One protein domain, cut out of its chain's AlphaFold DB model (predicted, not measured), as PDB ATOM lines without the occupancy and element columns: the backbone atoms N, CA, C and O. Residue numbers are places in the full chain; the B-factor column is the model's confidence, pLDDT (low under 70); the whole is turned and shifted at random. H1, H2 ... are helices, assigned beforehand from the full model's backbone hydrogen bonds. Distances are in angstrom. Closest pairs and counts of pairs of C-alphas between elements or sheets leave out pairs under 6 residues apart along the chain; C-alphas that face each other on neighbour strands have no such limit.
ATOM      1  N   ARG A 733     142.051 207.316 211.515       55.06
ATOM      2  CA  ARG A 733     141.266 207.636 212.720       55.06
ATOM      3  C   ARG A 733     141.634 209.010 213.273       55.06
ATOM      4  O   ARG A 733     140.736 209.810 213.484       55.06
ATOM      5  N   ALA A 734     142.922 209.325 213.411       53.12
ATOM      6  CA  ALA A 734     143.388 210.622 213.903       53.12
ATOM      7  C   ALA A 734     142.997 211.789 212.975       53.12
ATOM      8  O   ALA A 734     142.572 212.833 213.453       53.12
ATOM      9  N   THR A 735     143.073 211.611 211.653       49.00
ATOM     10  CA  THR A 735     142.654 212.606 210.646       49.00
ATOM     11  C   THR A 735     141.150 212.606 210.374       49.00
ATOM     12  O   THR A 735     140.646 213.536 209.748       49.00
ATOM     13  N   GLY A 736     140.444 211.557 210.806       48.16
ATOM     14  CA  GLY A 736     138.992 211.411 210.729       48.16
ATOM     15  C   GLY A 736     138.269 212.122 211.872       48.16
ATOM     16  O   GLY A 736     137.099 212.458 211.721       48.16
ATOM     17  N   VAL A 737     138.969 212.431 212.971       57.31
ATOM     18  CA  VAL A 737     138.439 213.293 214.032       57.31
ATOM     19  C   VAL A 737     138.222 214.699 213.473       57.31
ATOM     20  O   VAL A 737     139.144 215.324 212.939       57.31
ATOM     21  N   THR A 738     137.014 215.237 213.645       59.25
ATOM     22  CA  THR A 738     136.623 216.588 213.206       59.25
ATOM     23  C   THR A 738     137.613 217.660 213.683       59.25
ATOM     24  O   THR A 738     137.953 218.571 212.928       59.25
ATOM     25  N   ALA A 739     138.164 217.481 214.891       61.84
ATOM     26  CA  ALA A 739     139.176 218.343 215.502       61.84
ATOM     27  C   ALA A 739     140.492 218.453 214.704       61.84
ATOM     28  O   ALA A 739     141.156 219.479 214.780       61.84
ATOM     29  N   VAL A 740     140.864 217.438 213.915       59.81
ATOM     30  CA  VAL A 740     142.066 217.450 213.058       59.81
ATOM     31  C   VAL A 740     141.701 217.761 211.603       59.81
ATOM     32  O   VAL A 740     142.445 218.451 210.902       59.81
ATOM     33  N   ARG A 741     140.530 217.311 211.137       68.06
ATOM     34  CA  ARG A 741     140.089 217.469 209.743       68.06
ATOM     35  C   ARG A 741     139.836 218.929 209.362       68.06
ATOM     36  O   ARG A 741     140.268 219.354 208.293       68.06
ATOM     37  N   VAL A 742     139.179 219.698 210.235       74.81
ATOM     38  CA  VAL A 742     138.866 221.121 210.006       74.81
ATOM     39  C   VAL A 742     140.132 221.979 209.879       74.81
ATOM     40  O   VAL A 742     140.266 222.649 208.853       74.81
ATOM     41  N   PRO A 743     141.098 221.947 210.820       75.00
ATOM     42  CA  PRO A 743     142.313 222.752 210.693       75.00
ATOM     43  C   PRO A 743     143.211 222.304 209.533       75.00
ATOM     44  O   PRO A 743     143.793 223.155 208.865       75.00
ATOM     45  N   VAL A 744     143.292 221.004 209.218       78.88
ATOM     46  CA  VAL A 744     144.050 220.525 208.044       78.88
ATOM     47  C   VAL A 744     143.397 220.971 206.733       78.88
ATOM     48  O   VAL A 744     144.102 221.382 205.809       78.88
ATOM     49  N   ARG A 745     142.061 220.916 206.632       76.88
ATOM     50  CA  ARG A 745     141.315 221.440 205.476       76.88
ATOM     51  C   ARG A 745     141.527 222.947 205.350       76.88
ATOM     52  O   ARG A 745     141.894 223.391 204.272       76.88
ATOM     53  N   PHE A 746     141.423 223.694 206.450       80.88
ATOM     54  CA  PHE A 746     141.699 225.133 206.481       80.88
ATOM     55  C   PHE A 746     143.114 225.458 206.012       80.88
ATOM     56  O   PHE A 746     143.274 226.253 205.094       80.88
ATOM     57  N   ALA A 747     144.133 224.791 206.554       77.69
ATOM     58  CA  ALA A 747     145.520 225.000 206.152       77.69
ATOM     59  C   ALA A 747     145.750 224.695 204.661       77.69
ATOM     60  O   ALA A 747     146.455 225.441 203.986       77.69
ATOM     61  N   ARG A 748     145.126 223.638 204.117       79.38
ATOM     62  CA  ARG A 748     145.180 223.344 202.674       79.38
ATOM     63  C   ARG A 748     144.487 224.418 201.843       79.38
ATOM     64  O   ARG A 748     145.016 224.790 200.801       79.38
ATOM     65  N   THR A 749     143.342 224.927 202.292       77.56
ATOM     66  CA  THR A 749     142.627 226.003 201.600       77.56
ATOM     67  C   THR A 749     143.427 227.303 201.630       77.56
ATOM     68  O   THR A 749     143.574 227.927 200.585       77.56
ATOM     69  N   VAL A 750     144.027 227.661 202.772       78.94
ATOM     70  CA  VAL A 750     144.947 228.806 202.907       78.94
ATOM     71  C   VAL A 750     146.152 228.644 201.986       78.94
ATOM     72  O   VAL A 750     146.493 229.577 201.271       78.94
ATOM     73  N   ALA A 751     146.772 227.461 201.943       75.81
ATOM     74  CA  ALA A 751     147.871 227.189 201.017       75.81
ATOM     75  C   ALA A 751     147.432 227.314 199.545       75.81
ATOM     76  O   ALA A 751     148.207 227.780 198.716       75.81
ATOM     77  N   GLY A 752     146.188 226.937 199.231       72.19
ATOM     78  CA  GLY A 752     145.578 227.148 197.920       72.19
ATOM     79  C   GLY A 752     145.382 228.628 197.574       72.19
ATOM     80  O   GLY A 752     145.686 229.014 196.452       72.19
ATOM     81  N   GLU A 753     144.936 229.461 198.523       73.38
ATOM     82  CA  GLU A 753     144.834 230.921 198.330       73.38
ATOM     83  C   GLU A 753     146.211 231.582 198.197       73.38
ATOM     84  O   GLU A 753     146.418 232.465 197.369       73.38
ATOM     85  N   LEU A 754     147.197 231.117 198.966       72.50
ATOM     86  CA  LEU A 754     148.574 231.602 198.858       72.50
ATOM     87  C   LEU A 754     149.257 231.178 197.546       72.50
ATOM     88  O   LEU A 754     150.282 231.747 197.177       72.50
ATOM     89  N   ALA A 755     148.701 230.198 196.833       64.94
ATOM     90  CA  ALA A 755     149.162 229.778 195.515       64.94
ATOM     91  C   ALA A 755     148.493 230.551 194.356       64.94
ATOM     92  O   ALA A 755     148.759 230.233 193.195       64.94
ATOM     93  N   ASP A 756     147.641 231.547 194.646       69.62
ATOM     94  CA  ASP A 756     147.056 232.445 193.639       69.62
ATOM     95  C   ASP A 756     148.164 233.147 192.822       69.62
ATOM     96  O   ASP A 756     149.177 233.542 193.403       69.62
ATOM     97  N   PRO A 757     148.011 233.329 191.492       65.50
ATOM     98  CA  PRO A 757     148.967 234.040 190.638       65.50
ATOM     99  C   PRO A 757     149.537 235.353 191.202       65.50
ATOM    100  O   PRO A 757     150.695 235.671 190.923       65.50
ATOM    101  N   LEU A 758     148.753 236.110 191.980       70.00
ATOM    102  CA  LEU A 758     149.159 237.397 192.553       70.00
ATOM    103  C   LEU A 758     150.021 237.261 193.816       70.00
ATOM    104  O   LEU A 758     150.917 238.077 194.042       70.00
ATOM    105  N   THR A 759     149.810 236.217 194.616       75.12
ATOM    106  CA  THR A 759     150.475 236.065 195.918       75.12
ATOM    107  C   THR A 759     152.001 235.961 195.800       75.12
ATOM    108  O   THR A 759     152.696 236.632 196.559       75.12
ATOM    109  N   PRO A 760     152.585 235.207 194.851       74.25
ATOM    110  CA  PRO A 760     154.038 235.150 194.699       74.25
ATOM    111  C   PRO A 760     154.663 236.469 194.238       74.25
ATOM    112  O   PRO A 760     155.815 236.732 194.576       74.25
ATOM    113  N   VAL A 761     153.920 237.307 193.504       77.19
ATOM    114  CA  VAL A 761     154.366 238.660 193.129       77.19
ATOM    115  C   VAL A 761     154.410 239.553 194.366       77.19
ATOM    116  O   VAL A 761     155.433 240.183 194.622       77.19
ATOM    117  N   LEU A 762     153.347 239.550 195.175       79.69
ATOM    118  CA  LEU A 762     153.279 240.311 196.427       79.69
ATOM    119  C   LEU A 762     154.288 239.819 197.463       79.69
ATOM    120  O   LEU A 762     154.968 240.619 198.095       79.69
ATOM    121  N   GLY A 763     154.467 238.504 197.579       83.62
ATOM    122  CA  GLY A 763     155.496 237.897 198.417       83.62
ATOM    123  C   GLY A 763     156.909 238.280 197.968       83.62
ATOM    124  O   GLY A 763     157.761 238.574 198.806       83.62
ATOM    125  N   ALA A 764     157.158 238.341 196.654       82.44
ATOM    126  CA  ALA A 764     158.415 238.859 196.117       82.44
ATOM    127  C   ALA A 764     158.589 240.358 196.411       82.44
ATOM    128  O   ALA A 764     159.687 240.766 196.783       82.44
ATOM    129  N   GLY A 765     157.520 241.155 196.306       84.88
ATOM    130  CA  GLY A 765     157.488 242.571 196.676       84.88
ATOM    131  C   GLY A 765     157.797 242.802 198.156       84.88
ATOM    132  O   GLY A 765     158.748 243.504 198.477       84.88
ATOM    133  N   ALA A 766     157.088 242.126 199.062       86.38
ATOM    134  CA  ALA A 766     157.342 242.169 200.503       86.38
ATOM    135  C   ALA A 766     158.781 241.748 200.841       86.38
ATOM    136  O   ALA A 766     159.459 242.394 201.640       86.38
ATOM    137  N   GLY A 767     159.283 240.691 200.190       85.19
ATOM    138  CA  GLY A 767     160.678 240.276 200.308       85.19
ATOM    139  C   GLY A 767     161.659 241.345 199.816       85.19
ATOM    140  O   GLY A 767     162.685 241.569 200.458       85.19
ATOM    141  N   ALA A 768     161.349 242.022 198.706       84.06
ATOM    142  CA  ALA A 768     162.160 243.098 198.145       84.06
ATOM    143  C   ALA A 768     162.213 244.303 199.098       84.06
ATOM    144  O   ALA A 768     163.302 244.783 199.410       84.06
ATOM    145  N   THR A 769     161.071 244.725 199.637       84.38
ATOM    146  CA  THR A 769     160.949 245.796 200.635       84.38
ATOM    147  C   THR A 769     161.708 245.458 201.928       84.38
ATOM    148  O   THR A 769     162.477 246.275 202.441       84.38
ATOM    149  N   ALA A 770     161.619 244.209 202.403       84.50
ATOM    150  CA  ALA A 770     162.389 243.736 203.557       84.50
ATOM    151  C   ALA A 770     163.905 243.765 203.294       84.50
ATOM    152  O   ALA A 770     164.688 244.190 204.147       84.50
ATOM    153  N   VAL A 771     164.330 243.341 202.100       80.94
ATOM    154  CA  VAL A 771     165.725 243.407 201.634       80.94
ATOM    155  C   VAL A 771     166.239 244.849 201.600       80.94
ATOM    156  O   VAL A 771     167.393 245.106 201.959       80.94
ATOM    157  N   LEU A 772     165.379 245.787 201.204       80.12
ATOM    158  CA  LEU A 772     165.652 247.221 201.184       80.12
ATOM    159  C   LEU A 772     165.569 247.858 202.576       80.12
ATOM    160  O   LEU A 772     165.810 249.051 202.697       80.12
ATOM    161  N   GLY A 773     165.354 247.080 203.641       77.31
ATOM    162  CA  GLY A 773     165.412 247.526 205.036       77.31
ATOM    163  C   GLY A 773     164.172 248.272 205.527       77.31
ATOM    164  O   GLY A 773     164.205 248.807 206.631       77.31
ATOM    165  N   GLU A 774     163.096 248.292 204.746       84.94
ATOM    166  CA  GLU A 774     161.796 248.859 205.114       84.94
ATOM    167  C   GLU A 774     160.945 247.759 205.759       84.94
ATOM    168  O   GLU A 774     160.010 247.210 205.180       84.94
ATOM    169  N   THR A 775     161.316 247.355 206.975       85.31
ATOM    170  CA  THR A 775     160.670 246.212 207.639       85.31
ATOM    171  C   THR A 775     159.188 246.453 207.911       85.31
ATOM    172  O   THR A 775     158.409 245.510 207.818       85.31
ATOM    173  N   ALA A 776     158.792 247.693 208.219       85.06
ATOM    174  CA  ALA A 776     157.395 248.049 208.461       85.06
ATOM    175  C   ALA A 776     156.528 247.804 207.214       85.06
ATOM    176  O   ALA A 776     155.547 247.068 207.295       85.06
ATOM    177  N   ASP A 777     156.944 248.320 206.057       81.69
ATOM    178  CA  ASP A 777     156.217 248.162 204.794       81.69
ATOM    179  C   ASP A 777     156.177 246.697 204.342       81.69
ATOM    180  O   ASP A 777     155.144 246.206 203.891       81.69
ATOM    181  N   ALA A 778     157.259 245.944 204.557       86.12
ATOM    182  CA  ALA A 778     157.273 244.506 204.297       86.12
ATOM    183  C   ALA A 778     156.279 243.726 205.179       86.12
ATOM    184  O   ALA A 778     155.604 242.819 204.686       86.12
ATOM    185  N   PHE A 779     156.168 244.072 206.469       89.12
ATOM    186  CA  PHE A 779     155.173 243.478 207.367       89.12
ATOM    187  C   PHE A 779     153.747 243.888 207.002       89.12
ATOM    188  O   PHE A 779     152.848 243.063 207.138       89.12
ATOM    189  N   LEU A 780     153.532 245.113 206.511       86.69
ATOM    190  CA  LEU A 780     152.228 245.554 206.016       86.69
ATOM    191  C   LEU A 780     151.803 244.736 204.792       86.69
ATOM    192  O   LEU A 780     150.756 244.095 204.837       86.69
ATOM    193  N   VAL A 781     152.635 244.666 203.746       84.12
ATOM    194  CA  VAL A 781     152.332 243.900 202.519       84.12
ATOM    195  C   VAL A 781     152.163 242.409 202.832       84.12
ATOM    196  O   VAL A 781     151.184 241.779 202.427       84.12
ATOM    197  N   GLY A 782     153.083 241.830 203.612       84.50
ATOM    198  CA  GLY A 782     153.002 240.429 204.027       84.50
ATOM    199  C   GLY A 782     151.773 240.138 204.893       84.50
ATOM    200  O   GLY A 782     151.096 239.131 204.687       84.50
ATOM    201  N   GLY A 783     151.449 241.032 205.827       87.38
ATOM    202  CA  GLY A 783     150.291 240.926 206.709       87.38
ATOM    203  C   GLY A 783     148.966 241.012 205.955       87.38
ATOM    204  O   GLY A 783     148.094 240.179 206.188       87.38
ATOM    205  N   VAL A 784     148.831 241.951 205.013       83.62
ATOM    206  CA  VAL A 784     147.645 242.064 204.145       83.62
ATOM    207  C   VAL A 784     147.504 240.825 203.264       83.62
ATOM    208  O   VAL A 784     146.419 240.249 203.198       83.62
ATOM    209  N   THR A 785     148.599 240.340 202.670       81.94
ATOM    210  CA  THR A 785     148.594 239.124 201.838       81.94
ATOM    211  C   THR A 785     148.135 237.896 202.634       81.94
ATOM    212  O   THR A 785     147.225 237.176 202.214       81.94
ATOM    213  N   VAL A 786     148.718 237.662 203.815       84.38
ATOM    214  CA  VAL A 786     148.341 236.540 204.693       84.38
ATOM    215  C   VAL A 786     146.918 236.714 205.224       84.38
ATOM    216  O   VAL A 786     146.147 235.756 205.221       84.38
ATOM    217  N   GLY A 787     146.540 237.923 205.636       84.19
ATOM    218  CA  GLY A 787     145.193 238.245 206.102       84.19
ATOM    219  C   GLY A 787     144.132 237.966 205.038       84.19
ATOM    220  O   GLY A 787     143.141 237.298 205.328       84.19
ATOM    221  N   ASN A 788     144.373 238.383 203.793       77.62
ATOM    222  CA  ASN A 788     143.496 238.103 202.657       77.62
ATOM    223  C   ASN A 788     143.398 236.602 202.366       77.62
ATOM    224  O   ASN A 788     142.294 236.107 202.149       77.62
ATOM    225  N   ALA A 789     144.507 235.857 202.430       80.25
ATOM    226  CA  ALA A 789     144.489 234.403 202.252       80.25
ATOM    227  C   ALA A 789     143.709 233.681 203.366       80.25
ATOM    228  O   ALA A 789     142.939 232.760 203.091       80.25
ATOM    229  N   LEU A 790     143.857 234.115 204.623       83.69
ATOM    230  CA  LEU A 790     143.097 233.584 205.759       83.69
ATOM    231  C   LEU A 790     141.600 233.890 205.628       83.69
ATOM    232  O   LEU A 790     140.771 232.998 205.817       83.69
ATOM    233  N   LEU A 791     141.251 235.133 205.281       79.19
ATOM    234  CA  LEU A 791     139.868 235.553 205.050       79.19
ATOM    235  C   LEU A 791     139.248 234.794 203.871       79.19
ATOM    236  O   LEU A 791     138.146 234.265 204.014       79.19
ATOM    237  N   GLY A 792     139.966 234.678 202.750       72.81
ATOM    238  CA  GLY A 792     139.552 233.915 201.572       72.81
ATOM    239  C   GLY A 792     139.310 232.442 201.902       72.81
ATOM    240  O   GLY A 792     138.226 231.917 201.640       72.81
ATOM    241  N   ALA A 793     140.244 231.800 202.609       76.50
ATOM    242  CA  ALA A 793     140.106 230.407 203.022       76.50
ATOM    243  C   ALA A 793     138.937 230.185 203.991       76.50
ATOM    244  O   ALA A 793     138.178 229.226 203.830       76.50
ATOM    245  N   ALA A 794     138.745 231.080 204.965       77.50
ATOM    246  CA  ALA A 794     137.616 231.017 205.888       77.50
ATOM    247  C   ALA A 794     136.278 231.177 205.148       77.50
ATOM    248  O   ALA A 794     135.327 230.436 205.406       77.50
ATOM    249  N   GLN A 795     136.200 232.117 204.204       69.81
ATOM    250  CA  GLN A 795     135.010 232.341 203.381       69.81
ATOM    251  C   GLN A 795     134.720 231.154 202.459       69.81
ATOM    252  O   GLN A 795     133.560 230.753 202.338       69.81
ATOM    253  N   ARG A 796     135.753 230.564 201.846       71.06
ATOM    254  CA  ARG A 796     135.631 229.380 200.988       71.06
ATOM    255  C   ARG A 796     135.157 228.166 201.782       71.06
ATOM    256  O   ARG A 796     134.196 227.526 201.375       71.06
ATOM    257  N   MET A 797     135.732 227.911 202.958       73.88
ATOM    258  CA  MET A 797     135.292 226.809 203.823       73.88
ATOM    259  C   MET A 797     133.851 226.960 204.305       73.88
ATOM    260  O   MET A 797     133.111 225.980 204.309       73.88
ATOM    261  N   ARG A 798     133.424 228.171 204.689       69.94
ATOM    262  CA  ARG A 798     132.023 228.424 205.072       69.94
ATOM    263  C   ARG A 798     131.065 228.141 203.913       69.94
ATOM    264  O   ARG A 798     129.993 227.596 204.144       69.94
ATOM    265  N   ALA A 799     131.456 228.492 202.687       63.38
ATOM    266  CA  ALA A 799     130.660 228.218 201.494       63.38
ATOM    267  C   ALA A 799     130.598 226.717 201.171       63.38
ATOM    268  O   ALA A 799     129.510 226.199 200.943       63.38
ATOM    269  N   GLU A 800     131.735 226.016 201.204       66.44
ATOM    270  CA  GLU A 800     131.788 224.568 200.969       66.44
ATOM    271  C   GLU A 800     130.995 223.791 202.021       66.44
ATOM    272  O   GLU A 800     130.249 222.896 201.660       66.44
ATOM    273  N   THR A 801     131.095 224.161 203.302       66.38
ATOM    274  CA  THR A 801     130.377 223.471 204.390       66.38
ATOM    275  C   THR A 801     128.861 223.625 204.244       66.38
ATOM    276  O   THR A 801     128.130 222.666 204.456       66.38
ATOM    277  N   ALA A 802     128.386 224.808 203.833       62.97
ATOM    278  CA  ALA A 802     126.969 225.044 203.562       62.97
ATOM    279  C   ALA A 802     126.465 224.272 202.329       62.97
ATOM    280  O   ALA A 802     125.302 223.883 202.279       62.97
ATOM    281  N   LEU A 803     127.330 224.049 201.333       57.62
ATOM    282  CA  LEU A 803     127.015 223.220 200.169       57.62
ATOM    283  C   LEU A 803     127.004 221.727 200.543       57.62
ATOM    284  O   LEU A 803     126.097 221.003 200.156       57.62
ATOM    285  N   GLU A 804     127.987 221.285 201.326       60.41
ATOM    286  CA  GLU A 804     128.157 219.901 201.782       60.41
ATOM    287  C   GLU A 804     126.981 219.473 202.677       60.41
ATOM    288  O   GLU A 804     126.432 218.395 202.479       60.41
ATOM    289  N   SER A 805     126.486 220.349 203.563       56.81
ATOM    290  CA  SER A 805     125.293 220.068 204.381       56.81
ATOM    291  C   SER A 805     123.995 219.925 203.579       56.81
ATOM    292  O   SER A 805     123.070 219.277 204.053       56.81
ATOM    293  N   LEU A 806     123.911 220.529 202.387       54.81
ATOM    294  CA  LEU A 806     122.761 220.365 201.487       54.81
ATOM    295  C   LEU A 806     122.852 219.076 200.656       54.81
ATOM    296  O   LEU A 806     121.833 218.603 200.169       54.81
ATOM    297  N   LEU A 807     124.056 218.524 200.477       51.88
ATOM    298  CA  LEU A 807     124.305 217.314 199.685       51.88
ATOM    299  C   LEU A 807     124.272 216.034 200.533       51.88
ATOM    300  O   LEU A 807     123.880 214.989 200.033       51.88
ATOM    301  N   LEU A 808     124.621 216.117 201.821       49.44
ATOM    302  CA  LEU A 808     124.638 214.983 202.761       49.44
ATOM    303  C   LEU A 808     123.242 214.425 203.122       49.44
ATOM    304  O   LEU A 808     123.154 213.478 203.892       49.44
ATOM    305  N   GLN A 809     122.151 214.987 202.594       46.38
ATOM    306  CA  GLN A 809     120.787 214.481 202.811       46.38
ATOM    307  C   GLN A 809     120.350 213.404 201.794       46.38
ATOM    308  O   GLN A 809     119.172 213.062 201.771       46.38
ATOM    309  N   ALA A 927     137.274 229.502 181.856       51.09
ATOM    310  CA  ALA A 927     136.415 230.644 181.619       51.09
ATOM    311  C   ALA A 927     135.869 231.057 182.986       51.09
ATOM    312  O   ALA A 927     134.991 230.409 183.555       51.09
ATOM    313  N   GLY A 928     136.485 232.076 183.578       64.69
ATOM    314  CA  GLY A 928     136.165 232.516 184.929       64.69
ATOM    315  C   GLY A 928     136.813 233.857 185.281       64.69
ATOM    316  O   GLY A 928     137.824 234.236 184.684       64.69
ATOM    317  N   VAL A 929     136.309 234.520 186.323       69.00
ATOM    318  CA  VAL A 929     136.842 235.773 186.868       69.00
ATOM    319  C   VAL A 929     138.298 235.568 187.261       69.00
ATOM    320  O   VAL A 929     139.113 236.445 187.034       69.00
ATOM    321  N   GLN A 930     138.665 234.379 187.743       65.62
ATOM    322  CA  GLN A 930     140.046 234.001 188.042       65.62
ATOM    323  C   GLN A 930     140.949 234.007 186.797       65.62
ATOM    324  O   GLN A 930     142.087 234.459 186.872       65.62
ATOM    325  N   ALA A 931     140.459 233.545 185.642       68.25
ATOM    326  CA  ALA A 931     141.224 233.577 184.395       68.25
ATOM    327  C   ALA A 931     141.388 235.014 183.881       68.25
ATOM    328  O   ALA A 931     142.479 235.385 183.453       68.25
ATOM    329  N   ARG A 932     140.340 235.840 184.007       72.94
ATOM    330  CA  ARG A 932     140.397 237.276 183.696       72.94
ATOM    331  C   ARG A 932     141.280 238.053 184.664       72.94
ATOM    332  O   ARG A 932     142.014 238.920 184.220       72.94
ATOM    333  N   LEU A 933     141.273 237.725 185.954       73.44
ATOM    334  CA  LEU A 933     142.195 238.288 186.940       73.44
ATOM    335  C   LEU A 933     143.633 237.890 186.613       73.44
ATOM    336  O   LEU A 933     144.511 238.743 186.659       73.44
ATOM    337  N   ALA A 934     143.883 236.638 186.222       71.81
ATOM    338  CA  ALA A 934     145.206 236.199 185.784       71.81
ATOM    339  C   ALA A 934     145.649 236.904 184.491       71.81
ATOM    340  O   ALA A 934     146.808 237.285 184.364       71.81
ATOM    341  N   GLU A 935     144.745 237.107 183.532       77.81
ATOM    342  CA  GLU A 935     145.003 237.865 182.305       77.81
ATOM    343  C   GLU A 935     145.277 239.345 182.591       77.81
ATOM    344  O   GLU A 935     146.318 239.851 182.187       77.81
ATOM    345  N   LEU A 936     144.427 239.995 183.387       80.62
ATOM    346  CA  LEU A 936     144.611 241.371 183.840       80.62
ATOM    347  C   LEU A 936     145.918 241.523 184.619       80.62
ATOM    348  O   LEU A 936     146.655 242.467 184.384       80.62
ATOM    349  N   THR A 937     146.264 240.561 185.475       75.31
ATOM    350  CA  THR A 937     147.557 240.528 186.172       75.31
ATOM    351  C   THR A 937     148.709 240.432 185.176       75.31
ATOM    352  O   THR A 937     149.664 241.194 185.284       75.31
ATOM    353  N   ARG A 938     148.625 239.545 184.173       77.69
ATOM    354  CA  ARG A 938     149.651 239.420 183.123       77.69
ATOM    355  C   ARG A 938     149.810 240.701 182.299       77.69
ATOM    356  O   ARG A 938     150.928 240.984 181.880       77.69
ATOM    357  N   SER A 939     148.741 241.472 182.102       79.88
ATOM    358  CA  SER A 939     148.766 242.751 181.380       79.88
ATOM    359  C   SER A 939     149.202 243.940 182.249       79.88
ATOM    360  O   SER A 939     149.932 244.806 181.775       79.88
ATOM    361  N   VAL A 940     148.795 243.994 183.520       83.56
ATOM    362  CA  VAL A 940     149.072 245.112 184.447       83.56
ATOM    363  C   VAL A 940     150.458 244.994 185.075       83.56
ATOM    364  O   VAL A 940     151.146 246.001 185.229       83.56
ATOM    365  N   LEU A 941     150.921 243.781 185.389       83.25
ATOM    366  CA  LEU A 941     152.238 243.555 185.984       83.25
ATOM    367  C   LEU A 941     153.387 244.236 185.211       83.25
ATOM    368  O   LEU A 941     154.140 244.974 185.847       83.25
ATOM    369  N   PRO A 942     153.537 244.092 183.875       86.38
ATOM    370  CA  PRO A 942     154.597 244.793 183.152       86.38
ATOM    371  C   PRO A 942     154.466 246.319 183.243       86.38
ATOM    372  O   PRO A 942     155.487 246.990 183.351       86.38
ATOM    373  N   LEU A 943     153.247 246.871 183.281       88.12
ATOM    374  CA  LEU A 943     153.016 248.311 183.449       88.12
ATOM    375  C   LEU A 943     153.464 248.798 184.838       88.12
ATOM    376  O   LEU A 943     154.158 249.808 184.940       88.12
ATOM    377  N   THR A 944     153.123 248.065 185.901       87.94
ATOM    378  CA  THR A 944     153.540 248.403 187.279       87.94
ATOM    379  C   THR A 944     155.056 248.331 187.456       87.94
ATOM    380  O   THR A 944     155.660 249.239 188.030       87.94
ATOM    381  N   LEU A 945     155.696 247.303 186.886       86.25
ATOM    382  CA  LEU A 945     157.151 247.161 186.878       86.25
ATOM    383  C   LEU A 945     157.821 248.258 186.044       86.25
ATOM    384  O   LEU A 945     158.845 248.795 186.465       86.25
ATOM    385  N   ALA A 946     157.241 248.631 184.899       89.62
ATOM    386  CA  ALA A 946     157.734 249.735 184.078       89.62
ATOM    387  C   ALA A 946     157.635 251.074 184.823       89.62
ATOM    388  O   ALA A 946     158.595 251.843 184.814       89.62
ATOM    389  N   GLY A 947     156.528 251.327 185.527       91.81
ATOM    390  CA  GLY A 947     156.343 252.509 186.373       91.81
ATOM    391  C   GLY A 947     157.361 252.584 187.514       91.81
ATOM    392  O   GLY A 947     158.048 253.596 187.664       91.81
ATOM    393  N   GLY A 948     157.543 251.494 188.268       90.69
ATOM    394  CA  GLY A 948     158.577 251.414 189.307       90.69
ATOM    395  C   GLY A 948     159.998 251.576 188.751       90.69
ATOM    396  O   GLY A 948     160.841 252.258 189.344       90.69
ATOM    397  N   GLY A 949     160.256 251.018 187.566       90.38
ATOM    398  CA  GLY A 949     161.499 251.209 186.820       90.38
ATOM    399  C   GLY A 949     161.727 252.667 186.413       90.38
ATOM    400  O   GLY A 949     162.824 253.185 186.612       90.38
ATOM    401  N   ALA A 950     160.695 253.356 185.920       93.06
ATOM    402  CA  ALA A 950     160.756 254.769 185.552       93.06
ATOM    403  C   ALA A 950     161.028 255.666 186.769       93.06
ATOM    404  O   ALA A 950     161.893 256.540 186.703       93.06
ATOM    405  N   VAL A 951     160.369 255.408 187.905       93.94
ATOM    406  CA  VAL A 951     160.627 256.116 189.175       93.94
ATOM    407  C   VAL A 951     162.063 255.889 189.647       93.94
ATOM    408  O   VAL A 951     162.743 256.841 190.033       93.94
ATOM    409  N   THR A 952     162.561 254.654 189.550       89.94
ATOM    410  CA  THR A 952     163.961 254.336 189.864       89.94
ATOM    411  C   THR A 952     164.918 255.101 188.948       89.94
ATOM    412  O   THR A 952     165.863 255.727 189.428       89.94
ATOM    413  N   ALA A 953     164.673 255.088 187.635       89.81
ATOM    414  CA  ALA A 953     165.505 255.765 186.643       89.81
ATOM    415  C   ALA A 953     165.529 257.283 186.860       89.81
ATOM    416  O   ALA A 953     166.605 257.882 186.852       89.81
ATOM    417  N   LEU A 954     164.373 257.894 187.132       93.44
ATOM    418  CA  LEU A 954     164.261 259.316 187.449       93.44
ATOM    419  C   LEU A 954     164.982 259.658 188.760       93.44
ATOM    420  O   LEU A 954     165.728 260.634 188.815       93.44
ATOM    421  N   GLY A 955     164.834 258.822 189.792       91.31
ATOM    422  CA  GLY A 955     165.555 258.972 191.055       91.31
ATOM    423  C   GLY A 955     167.074 258.950 190.866       91.31
ATOM    424  O   GLY A 955     167.779 259.780 191.441       91.31
ATOM    425  N   VAL A 956     167.583 258.055 190.011       88.44
ATOM    426  CA  VAL A 956     169.008 258.024 189.651       88.44
ATOM    427  C   VAL A 956     169.411 259.237 188.809       88.44
ATOM    428  O   VAL A 956     170.467 259.816 189.063       88.44
ATOM    429  N   ALA A 957     168.587 259.663 187.847       91.62
ATOM    430  CA  ALA A 957     168.841 260.860 187.043       91.62
ATOM    431  C   ALA A 957     168.947 262.121 187.922       91.62
ATOM    432  O   ALA A 957     169.802 262.978 187.691       91.62
ATOM    433  N   TRP A 958     168.161 262.184 188.998       93.06
ATOM    434  CA  TRP A 958     168.235 263.210 190.045       93.06
ATOM    435  C   TRP A 958     169.340 262.978 191.085       93.06
ATOM    436  O   TRP A 958     169.381 263.661 192.106       93.06
ATOM    437  N   ARG A 959     170.261 262.041 190.835       89.12
ATOM    438  CA  ARG A 959     171.423 261.727 191.683       89.12
ATOM    439  C   ARG A 959     171.068 261.268 193.104       89.12
ATOM    440  O   ARG A 959     171.897 261.397 194.005       89.12
ATOM    441  N   ARG A 960     169.879 260.692 193.322       89.31
ATOM    442  CA  ARG A 960     169.561 260.035 194.600       89.31
ATOM    443  C   ARG A 960     170.402 258.765 194.777       89.31
ATOM    444  O   ARG A 960     170.755 258.118 193.785       89.31
ATOM    445  N   PRO A 961     170.712 258.359 196.022       88.12
ATOM    446  CA  PRO A 961     171.329 257.067 196.287       88.12
ATOM    447  C   PRO A 961     170.533 255.938 195.624       88.12
ATOM    448  O   PRO A 961     169.318 255.858 195.782       88.12
ATOM    449  N   LEU A 962     171.220 255.027 194.923       84.38
ATOM    450  CA  LEU A 962     170.575 253.918 194.202       84.38
ATOM    451  C   LEU A 962     169.611 253.120 195.094       84.38
ATOM    452  O   LEU A 962     168.574 252.668 194.626       84.38
ATOM    453  N   ARG A 963     169.931 252.986 196.387       85.31
ATOM    454  CA  ARG A 963     169.057 252.343 197.374       85.31
ATOM    455  C   ARG A 963     167.714 253.042 197.519       85.31
ATOM    456  O   ARG A 963     166.696 252.370 197.501       85.31
ATOM    457  N   GLU A 964     167.722 254.361 197.662       86.25
ATOM    458  CA  GLU A 964     166.508 255.166 197.823       86.25
ATOM    459  C   GLU A 964     165.699 255.210 196.526       86.25
ATOM    460  O   GLU A 964     164.478 255.089 196.559       86.25
ATOM    461  N   ALA A 965     166.377 255.319 195.378       89.19
ATOM    462  CA  ALA A 965     165.726 255.294 194.071       89.19
ATOM    463  C   ALA A 965     165.018 253.951 193.808       89.19
ATOM    464  O   ALA A 965     163.872 253.941 193.365       89.19
ATOM    465  N   VAL A 966     165.671 252.827 194.131       87.19
ATOM    466  CA  VAL A 966     165.084 251.484 194.002       87.19
ATOM    467  C   VAL A 966     163.982 251.249 195.040       87.19
ATOM    468  O   VAL A 966     162.963 250.676 194.675       87.19
ATOM    469  N   SER A 967     164.131 251.721 196.287       86.88
ATOM    470  CA  SER A 967     163.052 251.708 197.298       86.88
ATOM    471  C   SER A 967     161.792 252.376 196.777       86.88
ATOM    472  O   SER A 967     160.738 251.750 196.738       86.88
ATOM    473  N   ALA A 968     161.914 253.614 196.290       87.81
ATOM    474  CA  ALA A 968     160.779 254.351 195.752       87.81
ATOM    475  C   ALA A 968     160.142 253.628 194.552       87.81
ATOM    476  O   ALA A 968     158.920 253.553 194.452       87.81
ATOM    477  N   GLY A 969     160.958 253.052 193.663       89.88
ATOM    478  CA  GLY A 969     160.469 252.273 192.528       89.88
ATOM    479  C   GLY A 969     159.728 250.995 192.926       89.88
ATOM    480  O   GLY A 969     158.654 250.725 192.393       89.88
ATOM    481  N   VAL A 970     160.271 250.220 193.872       87.31
ATOM    482  CA  VAL A 970     159.632 248.999 194.393       87.31
ATOM    483  C   VAL A 970     158.345 249.345 195.136       87.31
ATOM    484  O   VAL A 970     157.333 248.697 194.890       87.31
ATOM    485  N   ALA A 971     158.346 250.388 195.969       86.31
ATOM    486  CA  ALA A 971     157.154 250.855 196.671       86.31
ATOM    487  C   ALA A 971     156.024 251.213 195.690       86.31
ATOM    488  O   ALA A 971     154.895 250.769 195.874       86.31
ATOM    489  N   VAL A 972     156.333 251.932 194.602       89.12
ATOM    490  CA  VAL A 972     155.356 252.254 193.546       89.12
ATOM    491  C   VAL A 972     154.876 251.001 192.811       89.12
ATOM    492  O   VAL A 972     153.678 250.859 192.569       89.12
ATOM    493  N   ALA A 973     155.781 250.080 192.471       87.19
ATOM    494  CA  ALA A 973     155.415 248.847 191.778       87.19
ATOM    495  C   ALA A 973     154.490 247.961 192.630       87.19
ATOM    496  O   ALA A 973     153.506 247.444 192.108       87.19
ATOM    497  N   VAL A 974     154.777 247.821 193.930       83.50
ATOM    498  CA  VAL A 974     153.961 247.041 194.875       83.50
ATOM    499  C   VAL A 974     152.620 247.728 195.137       83.50
ATOM    500  O   VAL A 974     151.587 247.074 195.041       83.50
ATOM    501  N   ALA A 975     152.609 249.044 195.373       82.88
ATOM    502  CA  ALA A 975     151.380 249.803 195.629       82.88
ATOM    503  C   ALA A 975     150.383 249.776 194.456       82.88
ATOM    504  O   ALA A 975     149.185 249.968 194.657       82.88
ATOM    505  N   ALA A 976     150.861 249.543 193.231       83.44
ATOM    506  CA  ALA A 976     150.026 249.457 192.039       83.44
ATOM    507  C   ALA A 976     149.407 248.062 191.807       83.44
ATOM    508  O   ALA A 976     148.570 247.913 190.914       83.44
ATOM    509  N   VAL A 977     149.795 247.035 192.580       79.94
ATOM    510  CA  VAL A 977     149.201 245.696 192.472       79.94
ATOM    511  C   VAL A 977     147.820 245.699 193.137       79.94
ATOM    512  O   VAL A 977     147.698 246.042 194.311       79.94
ATOM    513  N   PRO A 978     146.747 245.303 192.431       75.00
ATOM    514  CA  PRO A 978     145.395 245.396 192.964       75.00
ATOM    515  C   PRO A 978     145.055 244.200 193.871       75.00
ATOM    516  O   PRO A 978     144.287 243.309 193.503       75.00
ATOM    517  N   GLU A 979     145.612 244.191 195.084       73.19
ATOM    518  CA  GLU A 979     145.514 243.073 196.041       73.19
ATOM    519  C   GLU A 979     144.074 242.760 196.486       73.19
ATOM    520  O   GLU A 979     143.754 241.625 196.835       73.19
ATOM    521  N   GLY A 980     143.185 243.760 196.463       73.06
ATOM    522  CA  GLY A 980     141.787 243.613 196.875       73.06
ATOM    523  C   GLY A 980     140.872 242.985 195.818       73.06
ATOM    524  O   GLY A 980     139.785 242.516 196.161       73.06
ATOM    525  N   LEU A 981     141.279 242.947 194.541       76.88
ATOM    526  CA  LEU A 981     140.410 242.473 193.455       76.88
ATOM    527  C   LEU A 981     140.002 240.995 193.589       76.88
ATOM    528  O   LEU A 981     138.810 240.722 193.424       76.88
ATOM    529  N   PRO A 982     140.898 240.041 193.927       70.25
ATOM    530  CA  PRO A 982     140.507 238.642 194.121       70.25
ATOM    531  C   PRO A 982     139.465 238.457 195.232       70.25
ATOM    532  O   PRO A 982     138.513 237.685 195.079       70.25
ATOM    533  N   LEU A 983     139.600 239.209 196.331       73.00
ATOM    534  CA  LEU A 983     138.649 239.181 197.440       73.00
ATOM    535  C   LEU A 983     137.293 239.757 197.016       73.00
ATOM    536  O   LEU A 983     136.267 239.108 197.211       73.00
ATOM    537  N   VAL A 984     137.280 240.941 196.393       78.19
ATOM    538  CA  VAL A 984     136.045 241.588 195.914       78.19
ATOM    539  C   VAL A 984     135.321 240.703 194.899       78.19
ATOM    540  O   VAL A 984     134.107 240.523 195.003       78.19
ATOM    541  N   ALA A 985     136.055 240.088 193.968       75.38
ATOM    542  CA  ALA A 985     135.511 239.131 193.010       75.38
ATOM    543  C   ALA A 985     134.847 237.938 193.711       75.38
ATOM    544  O   ALA A 985     133.700 237.600 193.408       75.38
ATOM    545  N   THR A 986     135.531 237.342 194.691       72.00
ATOM    546  CA  THR A 986     135.009 236.209 195.467       72.00
ATOM    547  C   THR A 986     133.741 236.596 196.230       72.00
ATOM    548  O   THR A 986     132.742 235.878 196.170       72.00
ATOM    549  N   VAL A 987     133.728 237.758 196.890       74.50
ATOM    550  CA  VAL A 987     132.559 238.265 197.629       74.50
ATOM    551  C   VAL A 987     131.382 238.536 196.690       74.50
ATOM    552  O   VAL A 987     130.255 238.138 196.994       74.50
ATOM    553  N   ALA A 988     131.622 239.154 195.532       81.12
ATOM    554  CA  ALA A 988     130.586 239.411 194.534       81.12
ATOM    555  C   ALA A 988     129.978 238.102 193.997       81.12
ATOM    556  O   ALA A 988     128.752 237.961 193.945       81.12
ATOM    557  N   GLN A 989     130.818 237.112 193.677       78.12
ATOM    558  CA  GLN A 989     130.380 235.783 193.243       78.12
ATOM    559  C   GLN A 989     129.578 235.064 194.339       78.12
ATOM    560  O   GLN A 989     128.526 234.486 194.062       78.12
ATOM    561  N   GLN A 990     130.007 235.150 195.600       74.31
ATOM    562  CA  GLN A 990     129.266 234.583 196.731       74.31
ATOM    563  C   GLN A 990     127.913 235.272 196.948       74.31
ATOM    564  O   GLN A 990     126.913 234.600 197.209       74.31
ATOM    565  N   ALA A 991     127.846 236.597 196.818       81.00
ATOM    566  CA  ALA A 991     126.593 237.337 196.911       81.00
ATOM    567  C   ALA A 991     125.618 236.928 195.793       81.00
ATOM    568  O   ALA A 991     124.430 236.719 196.056       81.00
ATOM    569  N   ALA A 992     126.112 236.747 194.565       82.50
ATOM    570  CA  ALA A 992     125.324 236.241 193.445       82.50
ATOM    571  C   ALA A 992     124.821 234.806 193.690       82.50
ATOM    572  O   ALA A 992     123.623 234.555 193.542       82.50
ATOM    573  N   ALA A 993     125.684 233.901 194.167       77.94
ATOM    574  CA  ALA A 993     125.296 232.535 194.528       77.94
ATOM    575  C   ALA A 993     124.203 232.511 195.608       77.94
ATOM    576  O   ALA A 993     123.193 231.827 195.457       77.94
ATOM    577  N   ARG A 994     124.341 233.324 196.666       75.19
ATOM    578  CA  ARG A 994     123.322 233.455 197.725       75.19
ATOM    579  C   ARG A 994     121.992 233.988 197.187       75.19
ATOM    580  O   ARG A 994     120.934 233.503 197.583       75.19
ATOM    581  N   ARG A 995     122.018 234.970 196.276       81.94
ATOM    582  CA  ARG A 995     120.807 235.523 195.636       81.94
ATOM    583  C   ARG A 995     120.088 234.507 194.744       81.94
ATOM    584  O   ARG A 995     118.865 234.600 194.630       81.94
ATOM    585  N   LEU A 996     120.816 233.589 194.110       82.31
ATOM    586  CA  LEU A 996     120.246 232.499 193.309       82.31
ATOM    587  C   LEU A 996     119.725 231.358 194.186       82.31
ATOM    588  O   LEU A 996     118.611 230.892 193.969       82.31
ATOM    589  N   SER A 997     120.455 230.997 195.243       77.19
ATOM    590  CA  SER A 997     120.027 229.968 196.198       77.19
ATOM    591  C   SER A 997     118.721 230.349 196.902       77.19
ATOM    592  O   SER A 997     117.810 229.532 196.972       77.19
TER     593      SER A 997
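What this domain is: This is residues 733 to 809 and 927 to 997 of the 1218 residues of the protein "Cation-transporting ATPase I" of Geodermatophilus normandii (UniProt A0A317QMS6). Two helical hairpins, H3 with H4 and H5 with H6, lie side by side along one long axis and meet through H3 and H6, while H7 runs on from H6 in nearly the same direction. H2 crosses H4 near its middle, at residues 786 to 797, at a steep tilt, with tiny H1 before it, and residues 800 to 809, of which 800 to 807 belong to H4, stick out. The 148 printed residues hold seven named helices, H1 to H7 in order along the chain, and no named strand; the class is all helix. The whole is flat and loose, with a radius of gyration of the C-alphas of 19.5 A and spans of 70 by 36 by 19 A.

How they stand to each other: H1, residues 733 to 736, is close to but not clearly touching H2, residues 738 to 754; their closest C-alphas, of Thr 735 and Arg 741, are 5.6 A apart. H4, residues 775 to 807, is the hub, touching three helices. Its residues 786 to 797 alone touch H2, opposite ways at a steep tilt of 54 degrees, closest at the C-alphas of Val 750 and Ala 793, 5.1 A. H3, residues 759 to 771, forms a helical hairpin with H4, touching its residues 775 to 785 alone at a shallow tilt of 22 degrees; the closest C-alphas, of Ala 766 and Ala 778, are 4.5 A apart. H3 also touches H6, residues 962 to 975, opposite ways at a shallow tilt of 27 degrees, closest at the C-alphas of Gly 765 and Val 974, 6.0 A. H6 forms a helical hairpin with H5, residues 929 to 957, whose residues 944 to 956 alone touch it; the closest C-alphas, of Gly 948 and Gly 969, are 3.8 A apart. H7, residues 981 to 997, touches H5, closest at the C-alphas of Val 929 and Ala 985, 7.1 A. H4 and H7 only just touch, with 3 pairs of C-alphas within 8 A, the closest those of Gly 792 and Leu 983, 6.8 A. H3 to H7 make a bundle, a group of helices running together. Every O i to N i+4 pair is within hydrogen-bond range in H3, H6 and H7; the counts are 12 of 13 in H2, 28 of 29 in H4 and 23 of 25 in H5, and H1 is too short for such a pair.

Where its parts are: H1 begins at C-alpha 733 (141.266, 207.636, 212.720). H2 is 24.0 A long, H4 47.1 A and H5 40.7 A, with a kink of 30 degrees near residue 939. H7, 24.1 A, ends at C-alpha 997 (120.027, 229.968, 196.198).

The domain as a whole: The two farthest C-alphas, of Gln 809 and Arg 959, are 70.1 A apart. Residues 810 to 926 are not printed, and C-alphas 809 and 927 are 30.9 A apart across this cut; the links printed whole are tight. Thirty residues have pLDDT under 70, among them 733 to 741 and 798 to 809.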